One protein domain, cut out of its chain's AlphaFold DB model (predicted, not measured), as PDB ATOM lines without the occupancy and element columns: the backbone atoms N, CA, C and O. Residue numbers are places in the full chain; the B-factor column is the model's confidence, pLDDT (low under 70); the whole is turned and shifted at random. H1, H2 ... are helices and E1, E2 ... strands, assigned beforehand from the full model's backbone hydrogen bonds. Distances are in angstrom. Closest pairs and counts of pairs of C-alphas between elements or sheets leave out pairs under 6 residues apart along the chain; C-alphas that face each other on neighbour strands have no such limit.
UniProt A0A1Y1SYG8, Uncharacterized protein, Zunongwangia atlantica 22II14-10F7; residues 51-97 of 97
ATOM      1  N   ASP A  51     144.772 120.615 161.732       91.00
ATOM      2  CA  ASP A  51     143.384 121.089 161.748       91.00
ATOM      3  C   ASP A  51     142.405 119.933 161.492       91.00
ATOM      4  O   ASP A  51     142.460 119.274 160.456       91.00
ATOM      5  N   GLY A  52     141.469 119.688 162.413       92.06
ATOM      6  CA  GLY A  52     140.561 118.541 162.309       92.06
ATOM      7  C   GLY A  52     139.578 118.592 161.141       92.06
ATOM      8  O   GLY A  52     138.936 117.583 160.848       92.06
ATOM      9  N   CYS A  53     139.414 119.735 160.467       93.19
ATOM     10  CA  CYS A  53     138.587 119.805 159.263       93.19
ATOM     11  C   CYS A  53     139.286 119.174 158.062       93.19
ATOM     12  O   CYS A  53     138.600 118.623 157.205       93.19
ATOM     13  N   LEU A  54     140.613 119.288 158.007       93.19
ATOM     14  CA  LEU A  54     141.434 118.938 156.850       93.19
ATOM     15  C   LEU A  54     142.295 117.693 157.093       93.19
ATOM     16  O   LEU A  54     142.599 116.976 156.147       93.19
ATOM     17  N   GLY A  55     142.667 117.425 158.346       92.25
ATOM     18  CA  GLY A  55     143.649 116.403 158.687       92.25
ATOM     19  C   GLY A  55     145.056 116.796 158.232       92.25
ATOM     20  O   GLY A  55     145.410 117.976 158.191       92.25
ATOM     21  N   THR A  56     145.867 115.793 157.909       92.38
ATOM     22  CA  THR A  56     147.234 115.978 157.413       92.38
ATOM     23  C   THR A  56     147.213 116.314 155.926       92.38
ATOM     24  O   THR A  56     146.745 115.512 155.124       92.38
ATOM     25  N   LEU A  57     147.771 117.467 155.553       93.06
ATOM     26  CA  LEU A  57     147.981 117.849 154.155       93.06
ATOM     27  C   LEU A  57     149.487 117.912 153.855       93.06
ATOM     28  O   LEU A  57     150.216 118.573 154.600       93.06
ATOM     29  N   PRO A  58     149.978 117.271 152.781       92.19
ATOM     30  CA  PRO A  58     151.397 117.304 152.450       92.19
ATOM     31  C   PRO A  58     151.836 118.711 152.016       92.19
ATOM     32  O   PRO A  58     151.125 119.395 151.276       92.19
ATOM     33  N   PHE A  59     153.032 119.122 152.451       91.75
ATOM     34  CA  PHE A  59     153.666 120.413 152.133       91.75
ATOM     35  C   PHE A  59     152.927 121.658 152.660       91.75
ATOM     36  O   PHE A  59     153.155 122.779 152.185       91.75
ATOM     37  N   VAL A  60     152.029 121.474 153.633       94.44
ATOM     38  CA  VAL A  60     151.207 122.530 154.236       94.44
ATOM     39  C   VAL A  60     151.628 122.740 155.682       94.44
ATOM     40  O   VAL A  60     151.668 121.800 156.467       94.44
ATOM     41  N   ILE A  61     151.885 123.995 156.049       92.44
ATOM     42  CA  ILE A  61     152.279 124.368 157.416       92.44
ATOM     43  C   ILE A  61     151.119 124.932 158.239       92.44
ATOM     44  O   ILE A  61     151.152 124.896 159.464       92.44
ATOM     45  N   ASN A  62     150.095 125.479 157.581       90.50
ATOM     46  CA  ASN A  62     148.896 126.000 158.232       90.50
ATOM     47  C   ASN A  62     147.763 126.111 157.207       90.50
ATOM     48  O   ASN A  62     147.987 126.551 156.077       90.50
ATOM     49  N   ALA A  63     146.539 125.762 157.590       93.25
ATOM     50  CA  ALA A  63     145.386 125.861 156.710       93.25
ATOM     51  C   ALA A  63     144.083 126.058 157.489       93.25
ATOM     52  O   ALA A  63     143.950 125.644 158.639       93.25
ATOM     53  N   CYS A  64     143.103 126.663 156.826       93.38
ATOM     54  CA  CYS A  64     141.720 126.718 157.284       93.38
ATOM     55  C   CYS A  64     140.803 126.394 156.107       93.38
ATOM     56  O   CYS A  64     140.890 127.050 155.069       93.38
ATOM     57  N   CYS A  65     139.888 125.438 156.289       92.88
ATOM     58  CA  CYS A  65     138.941 125.013 155.252       92.88
ATOM     59  C   CYS A  65     138.001 126.131 154.762       92.88
ATOM     60  O   CYS A  65     137.399 126.007 153.701       92.88
ATOM     61  N   GLY A  66     137.832 127.208 155.540       92.69
ATOM     62  CA  GLY A  66     136.922 128.305 155.204       92.69
ATOM     63  C   GLY A  66     135.440 127.918 155.212       92.69
ATOM     64  O   GLY A  66     134.617 128.659 154.676       92.69
ATOM     65  N   HIS A  67     135.056 126.786 155.817       89.88
ATOM     66  CA  HIS A  67     133.637 126.480 156.010       89.88
ATOM     67  C   HIS A  67     132.948 127.621 156.763       89.88
ATOM     68  O   HIS A  67     133.485 128.145 157.735       89.88
ATOM     69  N   GLY A  68     131.770 128.019 156.278       85.12
ATOM     70  CA  GLY A  68     131.034 129.196 156.747       85.12
ATOM     71  C   GLY A  68     131.305 130.470 155.942       85.12
ATOM     72  O   GLY A  68     130.399 131.283 155.787       85.12
ATOM     73  N   ASN A  69     132.503 130.631 155.373       91.12
ATOM     74  CA  ASN A  69     132.821 131.697 154.423       91.12
ATOM     75  C   ASN A  69     134.093 131.339 153.644       91.12
ATOM     76  O   ASN A  69     135.202 131.527 154.144       91.12
ATOM     77  N   TYR A  70     133.938 130.880 152.400       91.00
ATOM     78  CA  TYR A  70     135.068 130.429 151.582       91.00
ATOM     79  C   TYR A  70     136.138 131.512 151.382       91.00
ATOM     80  O   TYR A  70     137.293 131.180 151.152       91.00
ATOM     81  N   LYS A  71     135.797 132.804 151.503       91.94
ATOM     82  CA  LYS A  71     136.771 133.907 151.413       91.94
ATOM     83  C   LYS A  71     137.800 133.886 152.551       91.94
ATOM     84  O   LYS A  71     138.884 134.436 152.386       91.94
ATOM     85  N   GLU A  72     137.478 133.232 153.666       91.06
ATOM     86  CA  GLU A  72     138.375 133.021 154.808       91.06
ATOM     87  C   GLU A  72     139.243 131.764 154.658       91.06
ATOM     88  O   GLU A  72     140.120 131.526 155.491       91.06
ATOM     89  N   ALA A  73     139.015 130.944 153.623       94.81
ATOM     90  CA  ALA A  73     139.873 129.800 153.349       94.81
ATOM     91  C   ALA A  73     141.297 130.286 153.075       94.81
ATOM     92  O   ALA A  73     141.514 131.264 152.349       94.81
ATOM     93  N   TYR A  74     142.276 129.596 153.646       95.12
ATOM     94  CA  TYR A  74     143.677 129.853 153.353       95.12
ATOM     95  C   TYR A  74     144.493 128.575 153.445       95.12
ATOM     96  O   TYR A  74     144.183 127.679 154.230       95.12
ATOM     97  N   LEU A  75     145.569 128.533 152.667       95.31
ATOM     98  CA  LEU A  75     146.553 127.463 152.676       95.31
ATOM     99  C   LEU A  75     147.946 128.088 152.663       95.31
ATOM    100  O   LEU A  75     148.293 128.796 151.719       95.31
ATOM    101  N   GLN A  76     148.732 127.847 153.705       95.50
ATOM    102  CA  GLN A  76     150.122 128.265 153.778       95.50
ATOM    103  C   GLN A  76     151.024 127.063 153.508       95.50
ATOM    104  O   GLN A  76     150.993 126.071 154.236       95.50
ATOM    105  N   LEU A  77     151.824 127.175 152.454       95.00
ATOM    106  CA  LEU A  77     152.766 126.151 152.017       95.00
ATOM    107  C   LEU A  77     154.134 126.334 152.687       95.00
ATOM    108  O   LEU A  77     154.485 127.436 153.118       95.00
ATOM    109  N   GLU A  78     154.937 125.272 152.714       94.50
ATOM    110  CA  GLU A  78     156.314 125.290 153.244       94.50
ATOM    111  C   GLU A  78     157.210 126.341 152.570       94.50
ATOM    112  O   GLU A  78     158.027 126.990 153.221       94.50
ATOM    113  N   ASN A  79     156.998 126.599 151.275       94.12
ATOM    114  CA  ASN A  79     157.699 127.649 150.528       94.12
ATOM    115  C   ASN A  79     157.213 129.077 150.853       94.12
ATOM    116  O   ASN A  79     157.544 130.023 150.138       94.12
ATOM    117  N   LYS A  80     156.415 129.241 151.915       93.31
ATOM    118  CA  LYS A  80     155.819 130.497 152.390       93.31
ATOM    119  C   LYS A  80     154.768 131.110 151.457       93.31
ATOM    120  O   LYS A  80     154.243 132.176 151.782       93.31
ATOM    121  N   LYS A  81     154.404 130.463 150.340       96.00
ATOM    122  CA  LYS A  81     153.263 130.896 149.517       96.00
ATOM    123  C   LYS A  81     151.973 130.719 150.324       96.00
ATOM    124  O   LYS A  81     151.749 129.668 150.921       96.00
ATOM    125  N   ILE A  82     151.123 131.746 150.316       96.50
ATOM    126  CA  ILE A  82     149.795 131.713 150.940       96.50
ATOM    127  C   ILE A  82     148.747 131.808 149.838       96.50
ATOM    128  O   ILE A  82     148.680 132.816 149.137       96.50
ATOM    129  N   LEU A  83     147.922 130.772 149.707       96.69
ATOM    130  CA  LEU A  83     146.719 130.785 148.879       96.69
ATOM    131  C   LEU A  83     145.541 131.237 149.733       96.69
ATOM    132  O   LEU A  83     145.505 130.959 150.936       96.69
ATOM    133  N   ARG A  84     144.566 131.916 149.128       96.56
ATOM    134  CA  ARG A  84     143.361 132.385 149.824       96.56
ATOM    135  C   ARG A  84     142.113 132.146 148.995       96.56
ATOM    136  O   ARG A  84     142.172 132.069 147.771       96.56
ATOM    137  N   GLY A  85     140.971 132.095 149.669       95.44
ATOM    138  CA  GLY A  85     139.683 132.003 149.007       95.44
ATOM    139  C   GLY A  85     139.547 130.718 148.196       95.44
ATOM    140  O   GLY A  85     139.973 129.644 148.616       95.44
ATOM    141  N   PHE A  86     138.975 130.856 147.003       95.38
ATOM    142  CA  PHE A  86     138.710 129.733 146.110       95.38
ATOM    143  C   PHE A  86     139.983 128.967 145.706       95.38
ATOM    144  O   PHE A  86     139.988 127.745 145.789       95.38
ATOM    145  N   GLU A  87     141.089 129.663 145.409       96.50
ATOM    146  CA  GLU A  87     142.373 129.024 145.060       96.50
ATOM    147  C   GLU A  87     142.889 128.123 146.199       96.50
ATOM    148  O   GLU A  87     143.438 127.047 145.963       96.50
ATOM    149  N   ALA A  88     142.688 128.537 147.456       96.19
ATOM    150  CA  ALA A  88     143.052 127.717 148.607       96.19
ATOM    151  C   ALA A  88     142.192 126.452 148.695       96.19
ATOM    152  O   ALA A  88     142.728 125.375 148.940       96.19
ATOM    153  N   VAL A  89     140.879 126.579 148.477       94.19
ATOM    154  CA  VAL A  89     139.941 125.449 148.513       94.19
ATOM    155  C   VAL A  89     140.278 124.432 147.424       94.19
ATOM    156  O   VAL A  89     140.416 123.249 147.726       94.19
ATOM    157  N   GLU A  90     140.485 124.880 146.184       95.06
ATOM    158  CA  GLU A  90     140.874 123.995 145.081       95.06
ATOM    159  C   GLU A  90     142.177 123.256 145.387       95.06
ATOM    160  O   GLU A  90     142.271 122.041 145.196       95.06
ATOM    161  N   LYS A  91     143.171 123.968 145.932       95.38
ATOM    162  CA  LYS A  91     144.439 123.339 146.293       95.38
ATOM    163  C   LYS A  91     144.286 122.321 147.423       95.38
ATOM    164  O   LYS A  91     144.938 121.287 147.365       95.38
ATOM    165  N   MET A  92     143.444 122.570 148.428       94.19
ATOM    166  CA  MET A  92     143.169 121.582 149.485       94.19
ATOM    167  C   MET A  92     142.552 120.311 148.905       94.19
ATOM    168  O   MET A  92     143.008 119.218 149.226       94.19
ATOM    169  N   ILE A  93     141.564 120.445 148.015       91.12
ATOM    170  CA  ILE A  93     140.908 119.301 147.366       91.12
ATOM    171  C   ILE A  93     141.936 118.463 146.596       91.12
ATOM    172  O   ILE A  93     141.959 117.241 146.735       91.12
ATOM    173  N   SER A  94     142.854 119.111 145.870       93.06
ATOM    174  CA  SER A  94     143.911 118.414 145.128       93.06
ATOM    175  C   SER A  94     144.957 117.719 146.013       93.06
ATOM    176  O   SER A  94     145.829 117.050 145.473       93.06
ATOM    177  N   LEU A  95     144.985 117.984 147.324       89.31
ATOM    178  CA  LEU A  95     145.944 117.404 148.277       89.31
ATOM    179  C   LEU A  95     145.327 116.284 149.127       89.31
ATOM    180  O   LEU A  95     146.059 115.568 149.802       89.31
ATOM    181  N   ILE A  96     143.997 116.170 149.120       81.06
ATOM    182  CA  ILE A  96     143.228 115.136 149.832       81.06
ATOM    183  C   ILE A  96     142.940 113.930 148.914       81.06
ATOM    184  O   ILE A  96     142.583 112.861 149.404       81.06
ATOM    185  N   SER A  97     143.091 114.113 147.597       59.50
ATOM    186  CA  SER A  97     142.868 113.104 146.547       59.50
ATOM    187  C   SER A  97     144.134 112.303 146.262       59.50
ATOM    188  O   SER A  97     144.004 111.084 146.023       59.50
TER     189      SER A  97
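What this domain is: This is residues 51 to 97 of the 97 residues of an uncharacterized protein of Zunongwangia atlantica 22II14-10F7 (UniProt A0A1Y1SYG8). A small antiparallel sheet of three short strands has one helix, H1, lying slantwise over one of its faces, and no named element covers the other face. The loop between E1 and E2 reaches out past one end of the strands at Gly 68, the turn between E2 and E3 reaches past the other end at Asn 79, and the leading stretch, residues 51 to 59, runs beyond the E1 edge of the sheet. The printed part has 47 residues, with three named strands and then one named helix along the chain, E1 E2 E3 H1; the sheet's order is E1 - E2 - E3, and the class is mixed, helices and strands. The whole is compact and rounded, with a radius of gyration of the C-alphas of 9.4 A and spans of 25 by 20 by 17 A.

Where its parts are: The inner strand E2 is residues 74 to 77, 9.9 A from first to last C-alpha. The edge strand E1 is residues 60 to 64, 10.8 A long, and begins at C-alpha 60 at (151.207, 122.530, 154.236). The other edge strand, E3, is residues 82 to 84, 6.6 A long. Helix H1 is residues 85 to 96, 17.3 A long, from C-alpha 85 at (139.683, 132.003, 149.007) to C-alpha 96 at (143.228, 115.136, 149.832).

How they stand to each other: E1, E2 and E3 form a meander, each strand the antiparallel neighbour of the one before. E1 and E2 are a hairpin, with 178 degrees between their directions; N 76 and O 62 are 2.8 A apart and N 61 and O 76 2.9 A, both within hydrogen-bond range. E2 and E3 are also a hairpin, at 160 degrees, with N 83 and O 75 within hydrogen-bond range at 2.8 A. H1 is on the sheet at a height over the sheet of 8.4 A, and the two form two layers, a helix on one face of a sheet. On the local plane its line and that of E2 stand at 49 degrees, slantwise to the strands. It lies over E2 with 5 C-alphas, and over E1 and E3 only just, with 3 each. H1 and E2 touch, and their closest C-alphas, those of Tyr 74 and Ala 88, are 5.2 A apart. H1 is near E1, with 8 pairs of C-alphas within 10 A. In H1 every O i to N i+4 pair is within hydrogen-bond range.

The domain as a whole: The two C-alphas farthest apart, those of Gly 68 and Asn 79, are 27.4 A from each other. The printed part has no cut, and it ends at Ser 97, the chain's last residue. No link is long: E2 to E3 and E3 to H1 are tight, and E1 to E2, with 9 residues between, is short. The mean pLDDT of the printed part is 92.4, and residue 97 alone is under 70.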